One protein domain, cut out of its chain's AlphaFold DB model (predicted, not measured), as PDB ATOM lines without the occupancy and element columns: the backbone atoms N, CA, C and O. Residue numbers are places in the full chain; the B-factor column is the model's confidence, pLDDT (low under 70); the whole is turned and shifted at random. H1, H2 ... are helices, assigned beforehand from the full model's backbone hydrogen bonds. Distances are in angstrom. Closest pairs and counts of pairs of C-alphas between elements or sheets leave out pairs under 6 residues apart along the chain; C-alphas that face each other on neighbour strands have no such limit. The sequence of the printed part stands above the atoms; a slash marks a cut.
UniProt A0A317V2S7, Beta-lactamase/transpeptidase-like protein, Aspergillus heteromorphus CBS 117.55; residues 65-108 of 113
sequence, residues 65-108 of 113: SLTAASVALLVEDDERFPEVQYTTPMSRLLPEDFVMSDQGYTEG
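Overview. This is residues 65 to 108 of the 113 residues of the protein "Beta-lactamase/transpeptidase-like protein" of Aspergillus heteromorphus CBS 117.55 (UniProt A0A317V2S7). Look first at H1, which stands as an arm at one end of a loose L; from its foot the unnamed residues 77 to 89 wind away to a small cluster of two short helices, H2 and H3, at the other end. Residues 65 to 70 of H1 stick out free. You will read 44 printed residues with three named helices, in the order H1, H2, H3, and no named strand; the class is all helix, with 22 residues in the helices. The whole is loose, with a radius of gyration of the C-alphas of 11.7 A, and spans 30 by 23 by 16 A.

Arrangement. Begin with H1, residues 65 to 76, the longest helix, which touches no helix. It is apart from H2, residues 90 to 93, and also from H3, residues 103 to 108. H2 and H3 touch: look at Ser 91 and Thr 106, whose C-alphas, the closest of the two helices, are 6.1 A apart. In H1 and H3 every O i to N i+4 pair is within hydrogen-bond range; H2 is too short for such a pair, but its one O i to N i+3 pair is within range.

Along the chain. Find C-alpha 65 at (150.726, 177.886, 130.149); from there H1 runs 16.2 A to C-alpha 76 at (163.081, 167.595, 132.252). H2 runs 5.2 A from Met 90 to Leu 93. H3 runs 8.3 A from Gln 103 to C-alpha 108 at (170.738, 187.901, 135.746).

Size, cuts and confidence. The two C-alphas farthest apart are those of Glu 79 and Ser 101, 33.4 A. The link from H1 to H2, 13 residues, is long, and that from H2 to H3, 9 residues, is short. The printed part has no cut. Its mean pLDDT is 96.6, and no printed residue is under 70.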
ATOM      1  N   SER A  65     150.674 179.163 129.426       97.81
ATOM      2  CA  SER A  65     150.726 177.886 130.149       97.81
ATOM      3  C   SER A  65     151.231 176.749 129.260       97.81
ATOM      4  O   SER A  65     152.002 175.917 129.726       97.81
ATOM      5  N   LEU A  66     150.855 176.738 127.975       97.44
ATOM      6  CA  LEU A  66     151.387 175.776 127.005       97.44
ATOM      7  C   LEU A  66     152.872 176.029 126.719       97.44
ATOM      8  O   LEU A  66     153.650 175.077 126.679       97.44
ATOM      9  N   THR A  67     153.281 177.291 126.551       97.81
ATOM     10  CA  THR A  67     154.698 177.650 126.384       97.81
ATOM     11  C   THR A  67     155.525 177.223 127.596       97.81
ATOM     12  O   THR A  67     156.537 176.553 127.421       97.81
ATOM     13  N   ALA A  68     155.064 177.521 128.813       97.88
ATOM     14  CA  ALA A  68     155.731 177.120 130.049       97.88
ATOM     15  C   ALA A  68     155.838 175.591 130.173       97.88
ATOM     16  O   ALA A  68     156.912 175.080 130.465       97.88
ATOM     17  N   ALA A  69     154.766 174.849 129.872       98.31
ATOM     18  CA  ALA A  69     154.806 173.386 129.853       98.31
ATOM     19  C   ALA A  69     155.790 172.840 128.802       98.31
ATOM     20  O   ALA A  69     156.496 171.874 129.065       98.31
ATOM     21  N   SER A  70     155.877 173.478 127.631       98.19
ATOM     22  CA  SER A  70     156.839 173.092 126.587       98.19
ATOM     23  C   SER A  70     158.282 173.299 127.049       98.19
ATOM     24  O   SER A  70     159.118 172.433 126.822       98.19
ATOM     25  N   VAL A  71     158.570 174.414 127.731       98.12
ATOM     26  CA  VAL A  71     159.887 174.672 128.337       98.12
ATOM     27  C   VAL A  71     160.178 173.668 129.453       98.12
ATOM     28  O   VAL A  71     161.275 173.127 129.499       98.12
ATOM     29  N   ALA A  72     159.196 173.347 130.299       98.38
ATOM     30  CA  ALA A  72     159.353 172.358 131.364       98.38
ATOM     31  C   ALA A  72     159.747 170.971 130.831       98.38
ATOM     32  O   ALA A  72     160.583 170.308 131.436       98.38
ATOM     33  N   LEU A  73     159.202 170.563 129.678       98.50
ATOM     34  CA  LEU A  73     159.608 169.324 129.007       98.50
ATOM     35  C   LEU A  73     161.069 169.361 128.535       98.50
ATOM     36  O   LEU A  73     161.730 168.330 128.562       98.50
ATOM     37  N   LEU A  74     161.581 170.524 128.110       98.25
ATOM     38  CA  LEU A  74     162.997 170.679 127.751       98.25
ATOM     39  C   LEU A  74     163.895 170.614 128.988       98.25
ATOM     40  O   LEU A  74     164.937 169.977 128.934       98.25
ATOM     41  N   VAL A  75     163.466 171.231 130.092       98.38
ATOM     42  CA  VAL A  75     164.183 171.183 131.376       98.38
ATOM     43  C   VAL A  75     164.237 169.757 131.936       98.38
ATOM     44  O   VAL A  75     165.268 169.335 132.453       98.38
ATOM     45  N   GLU A  76     163.136 169.004 131.836       98.38
ATOM     46  CA  GLU A  76     163.081 167.595 132.252       98.38
ATOM     47  C   GLU A  76     164.013 166.708 131.407       98.38
ATOM     48  O   GLU A  76     164.601 165.751 131.911       98.38
ATOM     49  N   ASP A  77     164.187 167.047 130.133       98.12
ATOM     50  CA  ASP A  77     165.020 166.342 129.159       98.12
ATOM     51  C   ASP A  77     166.494 166.790 129.204       98.12
ATOM     52  O   ASP A  77     167.107 167.124 128.185       98.12
ATOM     53  N   ASP A  78     167.070 166.770 130.408       96.81
ATOM     54  CA  ASP A  78     168.432 167.237 130.713       96.81
ATOM     55  C   ASP A  78     169.520 166.499 129.908       96.81
ATOM     56  O   ASP A  78     170.568 167.054 129.594       96.81
ATOM     57  N   GLU A  79     169.266 165.257 129.482       97.62
ATOM     58  CA  GLU A  79     170.208 164.511 128.636       97.62
ATOM     59  C   GLU A  79     170.385 165.145 127.249       97.62
ATOM     60  O   GLU A  79     171.490 165.133 126.695       97.62
ATOM     61  N   ARG A  80     169.304 165.677 126.664       98.00
ATOM     62  CA  ARG A  80     169.319 166.267 125.315       98.00
ATOM     63  C   ARG A  80     169.447 167.783 125.339       98.00
ATOM     64  O   ARG A  80     170.012 168.342 124.398       98.00
ATOM     65  N   PHE A  81     168.960 168.436 126.392       97.88
ATOM     66  CA  PHE A  81     168.955 169.893 126.532       97.88
ATOM     67  C   PHE A  81     169.566 170.364 127.864       97.88
ATOM     68  O   PHE A  81     168.944 171.158 128.567       97.88
ATOM     69  N   PRO A  82     170.816 169.979 128.197       97.44
ATOM     70  CA  PRO A  82     171.417 170.271 129.506       97.44
ATOM     71  C   PRO A  82     171.612 171.765 129.795       97.44
ATOM     72  O   PRO A  82     171.823 172.174 130.934       97.44
ATOM     73  N   GLU A  83     171.587 172.606 128.760       97.06
ATOM     74  CA  GLU A  83     171.710 174.055 128.920       97.06
ATOM     75  C   GLU A  83     170.382 174.721 129.302       97.06
ATOM     76  O   GLU A  83     170.396 175.804 129.885       97.06
ATOM     77  N   VAL A  84     169.239 174.085 129.025       97.81
ATOM     78  CA  VAL A  84     167.909 174.632 129.314       97.81
ATOM     79  C   VAL A  84     167.497 174.197 130.715       97.81
ATOM     80  O   VAL A  84     166.845 173.180 130.896       97.81
ATOM     81  N   GLN A  85     167.881 174.984 131.714       98.19
ATOM     82  CA  GLN A  85     167.482 174.797 133.108       98.19
ATOM     83  C   GLN A  85     166.726 176.034 133.587       98.19
ATOM     84  O   GLN A  85     166.969 177.135 133.095       98.19
ATOM     85  N   TYR A  86     165.827 175.872 134.563       98.19
ATOM     86  CA  TYR A  86     165.042 176.991 135.110       98.19
ATOM     87  C   TYR A  86     165.922 178.158 135.575       98.19
ATOM     88  O   TYR A  86     165.606 179.316 135.328       98.19
ATOM     89  N   THR A  87     167.078 177.841 136.155       97.81
ATOM     90  CA  THR A  87     168.054 178.812 136.661       97.81
ATOM     91  C   THR A  87     169.081 179.257 135.618       97.81
ATOM     92  O   THR A  87     169.987 180.028 135.942       97.81
ATOM     93  N   THR A  88     168.992 178.783 134.369       97.94
ATOM     94  CA  THR A  88     169.900 179.223 133.305       97.94
ATOM     95  C   THR A  88     169.587 180.675 132.932       97.94
ATOM     96  O   THR A  88     168.441 180.966 132.592       97.94
ATOM     97  N   PRO A  89     170.584 181.583 132.911       97.44
ATOM     98  CA  PRO A  89     170.396 182.937 132.397       97.44
ATOM     99  C   PRO A  89     169.993 182.942 130.919       97.44
ATOM    100  O   PRO A  89     170.619 182.270 130.093       97.44
ATOM    101  N   MET A  90     169.005 183.752 130.547       97.25
ATOM    102  CA  MET A  90     168.515 183.860 129.170       97.25
ATOM    103  C   MET A  90     169.601 184.328 128.193       97.25
ATOM    104  O   MET A  90     169.656 183.847 127.062       97.25
ATOM    105  N   SER A  91     170.526 185.183 128.639       96.88
ATOM    106  CA  SER A  91     171.704 185.596 127.860       96.88
ATOM    107  C   SER A  91     172.673 184.454 127.551       96.88
ATOM    108  O   SER A  91     173.440 184.553 126.598       96.88
ATOM    109  N   ARG A  92     172.640 183.340 128.293       96.25
ATOM    110  CA  ARG A  92     173.403 182.135 127.933       96.25
ATOM    111  C   ARG A  92     172.733 181.360 126.800       96.25
ATOM    112  O   ARG A  92     173.429 180.825 125.943       96.25
ATOM    113  N   LEU A  93     171.402 181.308 126.797       96.31
ATOM    114  CA  LEU A  93     170.621 180.603 125.776       96.31
ATOM    115  C   LEU A  93     170.533 181.390 124.462       96.31
ATOM    116  O   LEU A  93     170.465 180.793 123.391       96.31
ATOM    117  N   LEU A  94     170.529 182.722 124.545       96.19
ATOM    118  CA  LEU A  94     170.338 183.642 123.421       96.19
ATOM    119  C   LEU A  94     171.407 184.758 123.436       96.19
ATOM    120  O   LEU A  94     171.068 185.931 123.603       96.19
ATOM    121  N   PRO A  95     172.700 184.426 123.274       92.75
ATOM    122  CA  PRO A  95     173.810 185.342 123.561       92.75
ATOM    123  C   PRO A  95     173.910 186.560 122.639       92.75
ATOM    124  O   PRO A  95     174.455 187.580 123.052       92.75
ATOM    125  N   GLU A  96     173.403 186.477 121.408       90.38
ATOM    126  CA  GLU A  96     173.449 187.598 120.456       90.38
ATOM    127  C   GLU A  96     172.150 188.420 120.421       90.38
ATOM    128  O   GLU A  96     172.160 189.552 119.941       90.38
ATOM    129  N   ASP A  97     171.057 187.883 120.973       93.75
ATOM    130  CA  ASP A  97     169.712 188.450 120.819       93.75
ATOM    131  C   ASP A  97     169.112 188.960 122.136       93.75
ATOM    132  O   ASP A  97     168.305 189.895 122.134       93.75
ATOM    133  N   PHE A  98     169.474 188.363 123.275       95.62
ATOM    134  CA  PHE A  98     168.883 188.722 124.559       95.62
ATOM    135  C   PHE A  98     169.652 189.864 125.225       95.62
ATOM    136  O   PHE A  98     170.728 189.676 125.788       95.62
ATOM    137  N   VAL A  99     169.058 191.057 125.195       95.50
ATOM    138  CA  VAL A  99     169.540 192.254 125.891       95.50
ATOM    139  C   VAL A  99     168.384 192.938 126.613       95.50
ATOM    140  O   VAL A  99     167.295 193.109 126.063       95.50
ATOM    141  N   MET A 100     168.619 193.341 127.857       94.56
ATOM    142  CA  MET A 100     167.662 194.084 128.674       94.56
ATOM    143  C   MET A 100     168.135 195.520 128.896       94.56
ATOM    144  O   MET A 100     169.252 195.895 128.554       94.56
ATOM    145  N   SER A 101     167.269 196.355 129.475       95.31
ATOM    146  CA  SER A 101     167.566 197.775 129.704       95.31
ATOM    147  C   SER A 101     168.753 198.026 130.641       95.31
ATOM    148  O   SER A 101     169.312 199.117 130.619       95.31
ATOM    149  N   ASP A 102     169.106 197.043 131.471       95.81
ATOM    150  CA  ASP A 102     170.250 197.077 132.380       95.81
ATOM    151  C   ASP A 102     171.128 195.837 132.162       95.81
ATOM    152  O   ASP A 102     170.628 194.737 131.884       95.81
ATOM    153  N   GLN A 103     172.442 196.012 132.294       93.31
ATOM    154  CA  GLN A 103     173.399 194.923 132.117       93.31
ATOM    155  C   GLN A 103     173.220 193.832 133.183       93.31
ATOM    156  O   GLN A 103     173.259 192.651 132.848       93.31
ATOM    157  N   GLY A 104     172.928 194.209 134.430       93.31
ATOM    158  CA  GLY A 104     172.658 193.259 135.507       93.31
ATOM    159  C   GLY A 104     171.423 192.399 135.240       93.31
ATOM    160  O   GLY A 104     171.432 191.218 135.567       93.31
ATOM    161  N   TYR A 105     170.389 192.939 134.583       94.00
ATOM    162  CA  TYR A 105     169.236 192.134 134.155       94.00
ATOM    163  C   TYR A 105     169.558 191.233 132.965       94.00
ATOM    164  O   TYR A 105     169.118 190.091 132.932       94.00
ATOM    165  N   THR A 106     170.364 191.705 132.013       95.12
ATOM    166  CA  THR A 106     170.803 190.871 130.880       95.12
ATOM    167  C   THR A 106     171.576 189.641 131.365       95.12
ATOM    168  O   THR A 106     171.381 188.537 130.862       95.12
ATOM    169  N   GLU A 107     172.434 189.819 132.367       94.44
ATOM    170  CA  GLU A 107     173.246 188.747 132.955       94.44
ATOM    171  C   GLU A 107     172.479 187.907 133.991       94.44
ATOM    172  O   GLU A 107     172.860 186.767 134.252       94.44
ATOM    173  N   GLY A 108     171.425 188.472 134.590       95.69
ATOM    174  CA  GLY A 108     170.738 187.901 135.746       95.69
ATOM    175  C   GLY A 108     169.400 187.228 135.460       95.69
ATOM    176  O   GLY A 108     169.059 186.319 136.205       95.69
TER     177      GLY A 108